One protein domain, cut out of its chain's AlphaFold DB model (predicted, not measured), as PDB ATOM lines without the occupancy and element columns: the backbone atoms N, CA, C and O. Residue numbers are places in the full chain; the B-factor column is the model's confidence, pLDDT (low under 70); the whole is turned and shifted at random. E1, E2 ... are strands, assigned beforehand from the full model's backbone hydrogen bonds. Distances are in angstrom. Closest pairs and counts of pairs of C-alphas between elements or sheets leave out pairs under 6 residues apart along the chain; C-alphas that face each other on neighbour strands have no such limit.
ATOM      1  N   THR A   2      -1.349  10.202  17.978       85.81
ATOM      2  CA  THR A   2      -2.740   9.971  17.528       85.81
ATOM      3  C   THR A   2      -3.667   9.449  18.629       85.81
ATOM      4  O   THR A   2      -4.849   9.257  18.374       85.81
ATOM      5  N   ALA A   3      -3.123   9.159  19.814       86.50
ATOM      6  CA  ALA A   3      -3.832   8.792  21.039       86.50
ATOM      7  C   ALA A   3      -2.847   8.851  22.224       86.50
ATOM      8  O   ALA A   3      -1.636   8.733  22.016       86.50
ATOM      9  N   GLY A   4      -3.358   8.943  23.456       86.69
ATOM     10  CA  GLY A   4      -2.567   8.850  24.691       86.69
ATOM     11  C   GLY A   4      -2.495  10.162  25.486       86.69
ATOM     12  O   GLY A   4      -3.240  11.089  25.191       86.69
ATOM     13  N   PRO A   5      -1.621  10.244  26.509       83.88
ATOM     14  CA  PRO A   5      -1.536  11.398  27.414       83.88
ATOM     15  C   PRO A   5      -1.207  12.728  26.723       83.88
ATOM     16  O   PRO A   5      -1.672  13.769  27.173       83.88
ATOM     17  N   ASP A   6      -0.444  12.681  25.628       86.81
ATOM     18  CA  ASP A   6      -0.070  13.840  24.811       86.81
ATOM     19  C   ASP A   6      -0.672  13.750  23.395       86.81
ATOM     20  O   ASP A   6       0.029  13.937  22.396       86.81
ATOM     21  N   GLU A   7      -1.957  13.395  23.281       87.94
ATOM     22  CA  GLU A   7      -2.686  13.423  22.003       87.94
ATOM     23  C   GLU A   7      -2.530  14.790  21.306       87.94
ATOM     24  O   GLU A   7      -2.379  15.824  21.954       87.94
ATOM     25  N   ASP A   8      -2.457  14.781  19.973       87.88
ATOM     26  CA  ASP A   8      -2.193  15.951  19.118       87.88
ATOM     27  C   ASP A   8      -0.800  16.602  19.245       87.88
ATOM     28  O   ASP A   8      -0.450  17.474  18.446       87.88
ATOM     29  N   ARG A   9       0.068  16.138  20.155       85.94
ATOM     30  CA  ARG A   9       1.455  16.626  20.248       85.94
ATOM     31  C   ARG A   9       2.355  16.000  19.183       85.94
ATOM     32  O   ARG A   9       2.331  14.784  18.968       85.94
ATOM     33  N   LEU A  10       3.200  16.806  18.542       86.12
ATOM     34  CA  LEU A  10       4.294  16.311  17.701       86.12
ATOM     35  C   LEU A  10       5.520  16.020  18.569       86.12
ATOM     36  O   LEU A  10       5.849  16.787  19.472       86.12
ATOM     37  N   VAL A  11       6.161  14.884  18.314       83.44
ATOM     38  CA  VAL A  11       7.383  14.467  18.996       83.44
ATOM     39  C   VAL A  11       8.345  13.983  17.932       83.44
ATOM     40  O   VAL A  11       7.997  13.095  17.153       83.44
ATOM     41  N   ASP A  12       9.532  14.571  17.920       83.44
ATOM     42  CA  ASP A  12      10.601  14.163  17.026       83.44
ATOM     43  C   ASP A  12      11.396  13.037  17.674       83.44
ATOM     44  O   ASP A  12      11.715  13.070  18.863       83.44
ATOM     45  N   GLN A  13      11.716  12.021  16.881       78.00
ATOM     46  CA  GLN A  13      12.508  10.892  17.330       78.00
ATOM     47  C   GLN A  13      13.583  10.569  16.308       78.00
ATOM     48  O   GLN A  13      13.307  10.371  15.126       78.00
ATOM     49  N   VAL A  14      14.819  10.497  16.790       75.31
ATOM     50  CA  VAL A  14      15.981  10.158  15.973       75.31
ATOM     51  C   VAL A  14      16.284   8.674  16.146       75.31
ATOM     52  O   VAL A  14      16.503   8.198  17.260       75.31
ATOM     53  N   PHE A  15      16.310   7.940  15.037       71.69
ATOM     54  CA  PHE A  15      16.675   6.526  15.004       71.69
ATOM     55  C   PHE A  15      18.142   6.389  14.595       71.69
ATOM     56  O   PHE A  15      18.511   6.786  13.493       71.69
ATOM     57  N   SER A  16      18.983   5.825  15.466       63.09
ATOM     58  CA  SER A  16      20.413   5.659  15.161       63.09
ATOM     59  C   SER A  16      20.694   4.399  14.336       63.09
ATOM     60  O   SER A  16      21.481   4.468  13.400       63.09
ATOM     61  N   VAL A  17      20.044   3.267  14.650       57.59
ATOM     62  CA  VAL A  17      20.017   2.009  13.873       57.59
ATOM     63  C   VAL A  17      18.805   1.196  14.359       57.59
ATOM     64  O   VAL A  17      18.697   0.936  15.555       57.59
ATOM     65  N   SER A  18      17.895   0.789  13.472       56.09
ATOM     66  CA  SER A  18      16.799  -0.143  13.791       56.09
ATOM     67  C   SER A  18      16.606  -1.118  12.621       56.09
ATOM     68  O   SER A  18      16.656  -0.684  11.470       56.09
ATOM     69  N   PRO A  19      16.369  -2.423  12.855       55.44
ATOM     70  CA  PRO A  19      15.984  -3.346  11.782       55.44
ATOM     71  C   PRO A  19      14.623  -2.983  11.158       55.44
ATOM     72  O   PRO A  19      14.307  -3.441  10.066       55.44
ATOM     73  N   VAL A  20      13.832  -2.139  11.832       61.22
ATOM     74  CA  VAL A  20      12.609  -1.510  11.318       61.22
ATOM     75  C   VAL A  20      12.972  -0.075  10.936       61.22
ATOM     76  O   VAL A  20      12.922   0.815  11.786       61.22
ATOM     77  N   THR A  21      13.472   0.133   9.718       60.34
ATOM     78  CA  THR A  21      13.967   1.450   9.259       60.34
ATOM     79  C   THR A  21      13.218   2.043   8.071       60.34
ATOM     80  O   THR A  21      13.428   3.217   7.785       60.34
ATOM     81  N   ASP A  22      12.295   1.307   7.451       72.31
ATOM     82  CA  ASP A  22      11.413   1.850   6.415       72.31
ATOM     83  C   ASP A  22      10.057   2.201   7.035       72.31
ATOM     84  O   ASP A  22       9.184   1.345   7.171       72.31
ATOM     85  N   PHE A  23       9.908   3.457   7.462       81.38
ATOM     86  CA  PHE A  23       8.606   4.031   7.798       81.38
ATOM     87  C   PHE A  23       8.123   4.883   6.631       81.38
ATOM     88  O   PHE A  23       8.829   5.802   6.204       81.38
ATOM     89  N   ASP A  24       6.900   4.638   6.180       85.00
ATOM     90  CA  ASP A  24       6.234   5.492   5.208       85.00
ATOM     91  C   ASP A  24       5.325   6.515   5.911       85.00
ATOM     92  O   ASP A  24       4.742   6.245   6.971       85.00
ATOM     93  N   PRO A  25       5.152   7.722   5.337       86.12
ATOM     94  CA  PRO A  25       4.175   8.676   5.841       86.12
ATOM     95  C   PRO A  25       2.781   8.045   5.967       86.12
ATOM     96  O   PRO A  25       2.188   7.601   4.986       86.12
ATOM     97  N   GLY A  26       2.234   8.056   7.185       85.81
ATOM     98  CA  GLY A  26       0.932   7.460   7.503       85.81
ATOM     99  C   GLY A  26       1.009   6.152   8.294       85.81
ATOM    100  O   GLY A  26      -0.021   5.716   8.821       85.81
ATOM    101  N   ASP A  27       2.203   5.576   8.452       88.06
ATOM    102  CA  ASP A  27       2.405   4.428   9.325       88.06
ATOM    103  C   ASP A  27       2.023   4.746  10.767       88.06
ATOM    104  O   ASP A  27       2.321   5.802  11.334       88.06
ATOM    105  N   ARG A  28       1.322   3.796  11.382       89.88
ATOM    106  CA  ARG A  28       0.938   3.889  12.784       89.88
ATOM    107  C   ARG A  28       1.959   3.131  13.617       89.88
ATOM    108  O   ARG A  28       2.146   1.930  13.441       89.88
ATOM    109  N   VAL A  29       2.555   3.826  14.576       89.94
ATOM    110  CA  VAL A  29       3.521   3.266  15.524       89.94
ATOM    111  C   VAL A  29       2.960   3.285  16.943       89.94
ATOM    112  O   VAL A  29       2.015   4.012  17.259       89.94
ATOM    113  N   VAL A  30       3.530   2.453  17.798       90.94
ATOM    114  CA  VAL A  30       3.313   2.417  19.238       90.94
ATOM    115  C   VAL A  30       4.533   3.052  19.887       90.94
ATOM    116  O   VAL A  30       5.666   2.643  19.634       90.94
ATOM    117  N   MET A  31       4.284   4.045  20.735       89.75
ATOM    118  CA  MET A  31       5.321   4.748  21.478       89.75
ATOM    119  C   MET A  31       5.287   4.288  22.933       89.75
ATOM    120  O   MET A  31       4.226   4.273  23.560       89.75
ATOM    121  N   GLY A  32       6.442   3.915  23.472       89.00
ATOM    122  CA  GLY A  32       6.640   3.753  24.902       89.00
ATOM    123  C   GLY A  32       6.711   5.129  25.554       89.00
ATOM    124  O   GLY A  32       7.444   5.993  25.074       89.00
ATOM    125  N   TYR A  33       5.950   5.326  26.628       89.62
ATOM    126  CA  TYR A  33       5.917   6.574  27.385       89.62
ATOM    127  C   TYR A  33       6.593   6.386  28.743       89.62
ATOM    128  O   TYR A  33       6.238   5.475  29.495       89.62
ATOM    129  N   ARG A  34       7.569   7.242  29.052       87.00
ATOM    130  CA  ARG A  34       8.270   7.293  30.338       87.00
ATOM    131  C   ARG A  34       8.182   8.721  30.885       87.00
ATOM    132  O   ARG A  34       8.951   9.566  30.446       87.00
ATOM    133  N   PRO A  35       7.262   9.015  31.819       84.81
ATOM    134  CA  PRO A  35       7.069  10.379  32.319       84.81
ATOM    135  C   PRO A  35       8.255  10.892  33.151       84.81
ATOM    136  O   PRO A  35       8.470  12.098  33.224       84.81
ATOM    137  N   ASP A  36       9.029   9.982  33.750       89.12
ATOM    138  CA  ASP A  36      10.051  10.304  34.758       89.12
ATOM    139  C   ASP A  36      11.433  10.639  34.171       89.12
ATOM    140  O   ASP A  36      12.389  10.858  34.915       89.12
ATOM    141  N   VAL A  37      11.565  10.647  32.842       87.38
ATOM    142  CA  VAL A  37      12.803  11.031  32.150       87.38
ATOM    143  C   VAL A  37      12.684  12.433  31.560       87.38
ATOM    144  O   VAL A  37      11.592  12.998  31.463       87.38
ATOM    145  N   ASP A  38      13.830  12.991  31.179       83.94
ATOM    146  CA  ASP A  38      13.920  14.279  30.495       83.94
ATOM    147  C   ASP A  38      12.916  14.347  29.315       83.94
ATOM    148  O   ASP A  38      12.779  13.347  28.597       83.94
ATOM    149  N   PRO A  39      12.188  15.474  29.135       80.81
ATOM    150  CA  PRO A  39      11.187  15.679  28.084       80.81
ATOM    151  C   PRO A  39      11.571  15.175  26.692       80.81
ATOM    152  O   PRO A  39      10.707  14.652  25.982       80.81
ATOM    153  N   ASP A  40      12.849  15.277  26.330       79.81
ATOM    154  CA  ASP A  40      13.361  14.863  25.021       79.81
ATOM    155  C   ASP A  40      13.399  13.330  24.849       79.81
ATOM    156  O   ASP A  40      13.424  12.822  23.728       79.81
ATOM    157  N   PHE A  41      13.342  12.571  25.948       80.25
ATOM    158  CA  PHE A  41      13.401  11.103  25.970       80.25
ATOM    159  C   PHE A  41      12.115  10.443  26.487       80.25
ATOM    160  O   PHE A  41      12.063   9.218  26.618       80.25
ATOM    161  N   GLN A  42      11.065  11.222  26.771       87.06
ATOM    162  CA  GLN A  42       9.802  10.705  27.320       87.06
ATOM    163  C   GLN A  42       9.088   9.726  26.389       87.06
ATOM    164  O   GLN A  42       8.303   8.899  26.856       87.06
ATOM    165  N   TYR A  43       9.360   9.801  25.085       87.06
ATOM    166  CA  TYR A  43       8.778   8.922  24.086       87.06
ATOM    167  C   TYR A  43       9.852   8.160  23.323       87.06
ATOM    168  O   TYR A  43      10.698   8.744  22.647       87.06
ATOM    169  N   GLN A  44       9.762   6.833  23.370       87.25
ATOM    170  CA  GLN A  44      10.619   5.934  22.606       87.25
ATOM    171  C   GLN A  44       9.774   5.080  21.659       87.25
ATOM    172  O   GLN A  44       8.691   4.641  22.041       87.25
ATOM    173  N   PHE A  45      10.240   4.834  20.432       87.00
ATOM    174  CA  PHE A  45       9.612   3.838  19.568       87.00
ATOM    175  C   PHE A  45       9.566   2.508  20.310       87.00
ATOM    176  O   PHE A  45      10.575   2.064  20.859       87.00
ATOM    177  N   PHE A  46       8.386   1.899  20.337       87.56
ATOM    178  CA  PHE A  46       8.184   0.599  20.948       87.56
ATOM    179  C   PHE A  46       7.941  -0.466  19.878       87.56
ATOM    180  O   PHE A  46       8.664  -1.455  19.842       87.56
ATOM    181  N   ASP A  47       6.954  -0.265  18.995       89.94
ATOM    182  CA  ASP A  47       6.617  -1.220  17.927       89.94
ATOM    183  C   ASP A  47       5.715  -0.575  16.849       89.94
ATOM    184  O   ASP A  47       5.308   0.579  16.966       89.94
ATOM    185  N   LEU A  48       5.343  -1.319  15.806       90.06
ATOM    186  CA  LEU A  48       4.298  -0.965  14.843       90.06
ATOM    187  C   LEU A  48       2.892  -1.267  15.386       90.06
ATOM    188  O   LEU A  48       2.643  -2.260  16.074       90.06
ATOM    189  N   GLN A  49       1.920  -0.440  15.007       91.69
ATOM    190  CA  GLN A  49       0.522  -0.624  15.384       91.69
ATOM    191  C   GLN A  49      -0.160  -1.677  14.497       91.69
ATOM    192  O   GLN A  49      -0.576  -1.388  13.378       91.69
TER     193      GLN A  49
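AT A GLANCE: This is residues 2 to 49 of the 301 residues of the protein "YibE/F family protein" of Acidimicrobiia bacterium (UniProt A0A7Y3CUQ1). The model has little regular structure: one two-stranded hairpin, E1 and E2, with a long loop of residues 2 to 28 that arches across one face of it before leading into E1. The printed part has 48 residues, of which 11 are in named elements; along the chain these are E1 then E2, an antiparallel sheet, with no named helix, and the class is all strand. The whole is only just compact, close to loose, with a radius of gyration of the C-alphas of 11.1 A and spans of 29 by 22 by 15 A.

IN THESE COORDINATES: E1, residues 29 to 33, begins with C-alpha 29 at (3.521, 3.266, 15.524) and is 12.5 A long. E2, residues 43 to 48, is 14.3 A long and ends with C-alpha 48 at (4.298, -0.965, 14.843).

HOW THE PARTS SIT: E1 and E2 form a hairpin, antiparallel with 145 degrees between their directions. C-alphas 29 and 48 face each other at 4.4 A. N 30 and O 47, 2.7 A apart, and N 32 and O 44, 2.8 A apart, are within hydrogen-bond range.

THE WHOLE: The C-alphas farthest apart are those of Asp 24 and Asp 36, 30.2 A. The printed part has no cut, and the link E1 to E2 is short. Residues 16 to 21 have pLDDT under 70.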